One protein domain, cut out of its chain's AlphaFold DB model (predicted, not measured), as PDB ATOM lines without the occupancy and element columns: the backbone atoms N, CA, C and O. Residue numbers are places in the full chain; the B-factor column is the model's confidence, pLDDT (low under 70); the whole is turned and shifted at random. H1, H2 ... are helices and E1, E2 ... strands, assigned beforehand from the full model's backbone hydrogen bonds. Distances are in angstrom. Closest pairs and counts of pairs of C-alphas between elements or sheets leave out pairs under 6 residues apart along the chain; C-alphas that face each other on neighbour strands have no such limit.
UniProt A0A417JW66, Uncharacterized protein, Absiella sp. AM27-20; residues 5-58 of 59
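Overview. This is residues 5 to 58 of the 59 residues of an uncharacterized protein of Absiella sp. AM27-20 (UniProt A0A417JW66). A small wall of three antiparallel strands has helix H1 over one face, running along strands E2 and E1, while helix H2 starts beside H1, stands about perpendicular to it and only grazes the sheet with residues 37 to 41. The printed part has 54 residues, with E1, E2, H1, H2 and E3 in that order along it; the sheet's order is E2, E1, E3, and the class is mixed, helices and strands. It is compact, with a radius of gyration of the C-alphas of 10.1 A, and rounded, spanning 27 by 25 by 18 A.

Along the chain. Find C-alpha 5 at (111.183, -99.883, 386.393); from there E1, residues 5 to 10, runs 16.8 A. E2, residues 17 to 22, spans 14.6 A, and H1 follows at once, residues 23 to 30, 10.5 A. H2, residues 34 to 42, begins at C-alpha 34, (107.762, -107.172, 397.412), and spans 12.3 A. E3, residues 51 to 56, runs 15.6 A to C-alpha 56 at (116.018, -100.113, 384.715).

Arrangement. Look first at the hairpin E1 and E2, antiparallel at 155 degrees, where N 6 and O 21 are 2.8 A apart, within hydrogen-bond range. On the other side of E1, E3 is antiparallel at 153 degrees, with N 7 and O 54 at 2.9 A. H1 is on the sheet, at a height of 8.9 A over the sheet, over E2 and E1. H1 and H2 touch, about perpendicular at 90 degrees; their closest C-alphas, Cys 27 and Lys 34, are 6.1 A apart. H2 only grazes the sheet with residues 37 to 41. E2, H1, H2 and E3 form a split strand-helix-strand unit, two strands running the same way with E1 between them, its crossover right-handed. In H1 and H2 every O i to N i+4 pair is within hydrogen-bond range.

Size, cuts and confidence. The C-alphas of Asp 15 and Thr 35, the two farthest apart, are 27.6 A apart. The printed part has no cut and no long link. Watch the B-factor column: pLDDT is under 70 at residues 14 to 15, 43 to 50 and 58.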
ATOM      1  N   TYR A   5     111.840 -98.922 387.270       87.69
ATOM      2  CA  TYR A   5     111.183 -99.883 386.393       87.69
ATOM      3  C   TYR A   5     111.950-101.203 386.411       87.69
ATOM      4  O   TYR A   5     113.132-101.241 386.733       87.69
ATOM      5  N   TYR A   6     111.262-102.294 386.099       87.12
ATOM      6  CA  TYR A   6     111.846-103.628 386.055       87.12
ATOM      7  C   TYR A   6     111.472-104.280 384.731       87.12
ATOM      8  O   TYR A   6     110.282-104.484 384.472       87.12
ATOM      9  N   ALA A   7     112.466-104.591 383.903       88.00
ATOM     10  CA  ALA A   7     112.264-105.431 382.731       88.00
ATOM     11  C   ALA A   7     112.304-106.900 383.132       88.00
ATOM     12  O   ALA A   7     113.113-107.302 383.967       88.00
ATOM     13  N   VAL A   8     111.415-107.686 382.533       87.00
ATOM     14  CA  VAL A   8     111.344-109.133 382.718       87.00
ATOM     15  C   VAL A   8     111.647-109.804 381.384       87.00
ATOM     16  O   VAL A   8     110.961-109.537 380.399       87.00
ATOM     17  N   TYR A   9     112.644-110.676 381.370       85.62
ATOM     18  CA  TYR A   9     113.102-111.444 380.212       85.62
ATOM     19  C   TYR A   9     112.764-112.920 380.402       85.62
ATOM     20  O   TYR A   9     112.742-113.387 381.542       85.62
ATOM     21  N   ASP A  10     112.524-113.666 379.324       81.00
ATOM     22  CA  ASP A  10     112.475-115.131 379.395       81.00
ATOM     23  C   ASP A  10     113.914-115.686 379.403       81.00
ATOM     24  O   ASP A  10     114.732-115.357 378.550       81.00
ATOM     25  N   THR A  11     114.271-116.518 380.381       75.19
ATOM     26  CA  THR A  11     115.626-117.090 380.480       75.19
ATOM     27  C   THR A  11     115.882-118.193 379.458       75.19
ATOM     28  O   THR A  11     117.038-118.577 379.275       75.19
ATOM     29  N   GLN A  12     114.832-118.745 378.838       76.19
ATOM     30  CA  GLN A  12     114.944-119.707 377.736       76.19
ATOM     31  C   GLN A  12     115.125-119.003 376.388       76.19
ATOM     32  O   GLN A  12     115.757-119.569 375.500       76.19
ATOM     33  N   ASP A  13     114.618-117.774 376.262       74.50
ATOM     34  CA  ASP A  13     114.751-116.931 375.075       74.50
ATOM     35  C   ASP A  13     115.035-115.481 375.499       74.50
ATOM     36  O   ASP A  13     114.135-114.652 375.658       74.50
ATOM     37  N   LYS A  14     116.322-115.204 375.743       64.06
ATOM     38  CA  LYS A  14     116.804-113.929 376.301       64.06
ATOM     39  C   LYS A  14     116.560-112.727 375.387       64.06
ATOM     40  O   LYS A  14     116.672-111.594 375.853       64.06
ATOM     41  N   ASP A  15     116.204-112.968 374.127       69.38
ATOM     42  CA  ASP A  15     115.877-111.918 373.167       69.38
ATOM     43  C   ASP A  15     114.431-111.405 373.339       69.38
ATOM     44  O   ASP A  15     114.064-110.374 372.769       69.38
ATOM     45  N   ILE A  16     113.610-112.064 374.172       77.88
ATOM     46  CA  ILE A  16     112.218-111.675 374.426       77.88
ATOM     47  C   ILE A  16     112.076-110.965 375.778       77.88
ATOM     48  O   ILE A  16     112.163-111.561 376.856       77.88
ATOM     49  N   VAL A  17     111.735-109.676 375.707       82.44
ATOM     50  CA  VAL A  17     111.215-108.911 376.847       82.44
ATOM     51  C   VAL A  17     109.729-109.222 377.006       82.44
ATOM     52  O   VAL A  17     108.915-108.886 376.147       82.44
ATOM     53  N   LEU A  18     109.356-109.823 378.132       84.62
ATOM     54  CA  LEU A  18     107.960-110.121 378.469       84.62
ATOM     55  C   LEU A  18     107.197-108.879 378.926       84.62
ATOM     56  O   LEU A  18     105.977-108.804 378.795       84.62
ATOM     57  N   GLY A  19     107.911-107.897 379.471       88.50
ATOM     58  CA  GLY A  19     107.336-106.604 379.796       88.50
ATOM     59  C   GLY A  19     108.211-105.764 380.710       88.50
ATOM     60  O   GLY A  19     109.181-106.241 381.301       88.50
ATOM     61  N   ILE A  20     107.820-104.498 380.838       89.00
ATOM     62  CA  ILE A  20     108.409-103.540 381.769       89.00
ATOM     63  C   ILE A  20     107.352-103.190 382.806       89.00
ATOM     64  O   ILE A  20     106.255-102.730 382.478       89.00
ATOM     65  N   PHE A  21     107.683-103.393 384.075       89.19
ATOM     66  CA  PHE A  21     106.747-103.235 385.177       89.19
ATOM     67  C   PHE A  21     107.274-102.259 386.221       89.19
ATOM     68  O   PHE A  21     108.465-102.176 386.500       89.19
ATOM     69  N   ARG A  22     106.351-101.568 386.893       89.00
ATOM     70  CA  ARG A  22     106.627-101.009 388.223       89.00
ATOM     71  C   ARG A  22     106.593-102.134 389.255       89.00
ATOM     72  O   ARG A  22     105.908-103.134 389.042       89.00
ATOM     73  N   LEU A  23     107.227-101.940 390.415       86.62
ATOM     74  CA  LEU A  23     107.324-102.962 391.472       86.62
ATOM     75  C   LEU A  23     105.981-103.639 391.810       86.62
ATOM     76  O   LEU A  23     105.921-104.852 391.982       86.62
ATOM     77  N   SER A  24     104.893-102.868 391.903       87.38
ATOM     78  CA  SER A  24     103.557-103.408 392.193       87.38
ATOM     79  C   SER A  24     103.013-104.304 391.078       87.38
ATOM     80  O   SER A  24     102.365-105.303 391.378       87.38
ATOM     81  N   GLY A  25     103.276-103.964 389.814       89.25
ATOM     82  CA  GLY A  25     102.919-104.783 388.655       89.25
ATOM     83  C   GLY A  25     103.768-106.047 388.581       89.25
ATOM     84  O   GLY A  25     103.222-107.128 388.397       89.25
ATOM     85  N   LEU A  26     105.071-105.927 388.844       87.44
ATOM     86  CA  LEU A  26     105.997-107.057 388.871       87.44
ATOM     87  C   LEU A  26     105.597-108.099 389.926       87.44
ATOM     88  O   LEU A  26     105.548-109.290 389.637       87.44
ATOM     89  N   CYS A  27     105.252-107.648 391.137       88.44
ATOM     90  CA  CYS A  27     104.788-108.535 392.208       88.44
ATOM     91  C   CYS A  27     103.526-109.313 391.806       88.44
ATOM     92  O   CYS A  27     103.402-110.487 392.139       88.44
ATOM     93  N   LYS A  28     102.600-108.666 391.085       88.50
ATOM     94  CA  LYS A  28     101.386-109.317 390.570       88.50
ATOM     95  C   LYS A  28     101.710-110.309 389.458       88.50
ATOM     96  O   LYS A  28     101.207-111.420 389.499       88.50
ATOM     97  N   PHE A  29     102.557-109.917 388.508       86.69
ATOM     98  CA  PHE A  29     102.957-110.754 387.377       86.69
ATOM     99  C   PHE A  29     103.643-112.047 387.833       86.69
ATOM    100  O   PHE A  29     103.355-113.122 387.323       86.69
ATOM    101  N   LEU A  30     104.524-111.946 388.829       82.94
ATOM    102  CA  LEU A  30     105.284-113.083 389.348       82.94
ATOM    103  C   LEU A  30     104.582-113.834 390.492       82.94
ATOM    104  O   LEU A  30     105.093-114.864 390.945       82.94
ATOM    105  N   GLU A  31     103.446-113.312 390.964       87.50
ATOM    106  CA  GLU A  31     102.698-113.799 392.129       87.50
ATOM    107  C   GLU A  31     103.569-113.927 393.391       87.50
ATOM    108  O   GLU A  31     103.551-114.932 394.104       87.50
ATOM    109  N   VAL A  32     104.380-112.904 393.671       85.00
ATOM    110  CA  VAL A  32     105.289-112.876 394.829       85.00
ATOM    111  C   VAL A  32     105.206-111.561 395.593       85.00
ATOM    112  O   VAL A  32     104.802-110.520 395.078       85.00
ATOM    113  N   SER A  33     105.625-111.598 396.859       88.31
ATOM    114  CA  SER A  33     105.690-110.403 397.698       88.31
ATOM    115  C   SER A  33     106.822-109.459 397.271       88.31
ATOM    116  O   SER A  33     107.851-109.892 396.748       88.31
ATOM    117  N   LYS A  34     106.690-108.168 397.604       85.69
ATOM    118  CA  LYS A  34     107.762-107.172 397.412       85.69
ATOM    119  C   LYS A  34     109.072-107.598 398.078       85.69
ATOM    120  O   LYS A  34     110.134-107.426 397.496       85.69
ATOM    121  N   THR A  35     109.002-108.178 399.278       84.81
ATOM    122  CA  THR A  35     110.177-108.657 400.022       84.81
ATOM    123  C   THR A  35     110.915-109.750 399.260       84.81
ATOM    124  O   THR A  35     112.142-109.744 399.212       84.81
ATOM    125  N   THR A  36     110.174-110.671 398.643       82.00
ATOM    126  CA  THR A  36     110.742-111.724 397.797       82.00
ATOM    127  C   THR A  36     111.450-111.114 396.594       82.00
ATOM    128  O   THR A  36     112.605-111.446 396.352       82.00
ATOM    129  N   VAL A  37     110.802-110.169 395.903       81.44
ATOM    130  CA  VAL A  37     111.404-109.467 394.760       81.44
ATOM    131  C   VAL A  37     112.707-108.781 395.162       81.44
ATOM    132  O   VAL A  37     113.735-109.016 394.539       81.44
ATOM    133  N   TYR A  38     112.713-108.008 396.249       82.81
ATOM    134  CA  TYR A  38     113.927-107.329 396.706       82.81
ATOM    135  C   TYR A  38     115.054-108.294 397.074       82.81
ATOM    136  O   TYR A  38     116.187-108.086 396.648       82.81
ATOM    137  N   ARG A  39     114.759-109.367 397.819       78.69
ATOM    138  CA  ARG A  39     115.766-110.384 398.163       78.69
ATOM    139  C   ARG A  39     116.353-111.039 396.921       78.69
ATOM    140  O   ARG A  39     117.550-111.296 396.868       78.69
ATOM    141  N   CYS A  40     115.521-111.319 395.930       76.31
ATOM    142  CA  CYS A  40     115.973-111.941 394.702       76.31
ATOM    143  C   CYS A  40     116.795-110.985 393.825       76.31
ATOM    144  O   CYS A  40     117.812-111.415 393.295       76.31
ATOM    145  N   LEU A  41     116.412-109.707 393.723       75.44
ATOM    146  CA  LEU A  41     117.210-108.684 393.034       75.44
ATOM    147  C   LEU A  41     118.569-108.474 393.716       75.44
ATOM    148  O   LEU A  41     119.587-108.437 393.041       75.44
ATOM    149  N   GLN A  42     118.611-108.429 395.052       75.94
ATOM    150  CA  GLN A  42     119.868-108.305 395.810       75.94
ATOM    151  C   GLN A  42     120.839-109.466 395.573       75.94
ATOM    152  O   GLN A  42     122.047-109.285 395.672       75.94
ATOM    153  N   ASN A  43     120.315-110.655 395.276       67.81
ATOM    154  CA  ASN A  43     121.115-111.844 395.004       67.81
ATOM    155  C   ASN A  43     121.289-112.113 393.498       67.81
ATOM    156  O   ASN A  43     121.738-113.202 393.148       67.81
ATOM    157  N   ASN A  44     120.895-111.183 392.609       64.50
ATOM    158  CA  ASN A  44     120.847-111.382 391.148       64.50
ATOM    159  C   ASN A  44     120.165-112.702 390.733       64.50
ATOM    160  O   ASN A  44     120.509-113.326 389.735       64.50
ATOM    161  N   SER A  45     119.206-113.159 391.541       59.25
ATOM    162  CA  SER A  45     118.648-114.511 391.486       59.25
ATOM    163  C   SER A  45     117.125-114.477 391.460       59.25
ATOM    164  O   SER A  45     116.461-115.393 391.957       59.25
ATOM    165  N   LEU A  46     116.531-113.434 390.875       61.34
ATOM    166  CA  LEU A  46     115.102-113.431 390.563       61.34
ATOM    167  C   LEU A  46     114.833-114.290 389.333       61.34
ATOM    168  O   LEU A  46     114.301-113.825 388.341       61.34
ATOM    169  N   VAL A  47     115.220-115.560 389.442       56.66
ATOM    170  CA  VAL A  47     114.981-116.616 388.473       56.66
ATOM    171  C   VAL A  47     113.949-117.544 389.078       56.66
ATOM    172  O   VAL A  47     114.275-118.559 389.692       56.66
ATOM    173  N   LYS A  48     112.663-117.218 388.917       56.34
ATOM    174  CA  LYS A  48     111.616-118.232 389.110       56.34
ATOM    175  C   LYS A  48     111.615-119.120 387.866       56.34
ATOM    176  O   LYS A  48     110.768-118.946 387.004       56.34
ATOM    177  N   HIS A  49     112.629-119.981 387.747       55.41
ATOM    178  CA  HIS A  49     112.896-121.003 386.711       55.41
ATOM    179  C   HIS A  49     112.814-120.614 385.217       55.41
ATOM    180  O   HIS A  49     113.278-121.392 384.388       55.41
ATOM    181  N   ARG A  50     112.271-119.448 384.853       68.31
ATOM    182  CA  ARG A  50     112.020-119.040 383.469       68.31
ATOM    183  C   ARG A  50     112.148-117.536 383.214       68.31
ATOM    184  O   ARG A  50     112.127-117.128 382.066       68.31
ATOM    185  N   TYR A  51     112.270-116.703 384.246       77.44
ATOM    186  CA  TYR A  51     112.272-115.250 384.075       77.44
ATOM    187  C   TYR A  51     113.492-114.613 384.716       77.44
ATOM    188  O   TYR A  51     113.838-114.993 385.825       77.44
ATOM    189  N   GLU A  52     114.118-113.663 384.035       80.88
ATOM    190  CA  GLU A  52     115.183-112.809 384.560       80.88
ATOM    191  C   GLU A  52     114.624-111.399 384.728       80.88
ATOM    192  O   GLU A  52     113.889-110.918 383.867       80.88
ATOM    193  N   VAL A  53     114.924-110.745 385.850       82.75
ATOM    194  CA  VAL A  53     114.414-109.402 386.138       82.75
ATOM    195  C   VAL A  53     115.566-108.437 386.321       82.75
ATOM    196  O   VAL A  53     116.402-108.637 387.199       82.75
ATOM    197  N   VAL A  54     115.560-107.372 385.526       82.69
ATOM    198  CA  VAL A  54     116.591-106.334 385.521       82.69
ATOM    199  C   VAL A  54     115.960-105.013 385.931       82.69
ATOM    200  O   VAL A  54     114.918-104.620 385.404       82.69
ATOM    201  N   GLU A  55     116.574-104.335 386.896       84.00
ATOM    202  CA  GLU A  55     116.196-102.974 387.265       84.00
ATOM    203  C   GLU A  55     116.662-102.004 386.171       84.00
ATOM    204  O   GLU A  55     117.818-102.037 385.757       84.00
ATOM    205  N   ILE A  56     115.744-101.170 385.686       84.25
ATOM    206  CA  ILE A  56     116.018-100.113 384.715       84.25
ATOM    207  C   ILE A  56     115.875 -98.785 385.446       84.25
ATOM    208  O   ILE A  56     114.782 -98.424 385.908       84.25
ATOM    209  N   ASP A  57     116.985 -98.061 385.521       76.62
ATOM    210  CA  ASP A  57     116.992 -96.670 385.937       76.62
ATOM    211  C   ASP A  57     116.548 -95.791 384.760       76.62
ATOM    212  O   ASP A  57     117.023 -95.936 383.633       76.62
ATOM    213  N   ASN A  58     115.592 -94.896 385.018       62.28
ATOM    214  CA  ASN A  58     115.306 -93.782 384.118       62.28
ATOM    215  C   ASN A  58     116.341 -92.695 384.421       62.28
ATOM    216  O   ASN A  58     116.164 -91.979 385.411       62.28
TER     217      ASN A  58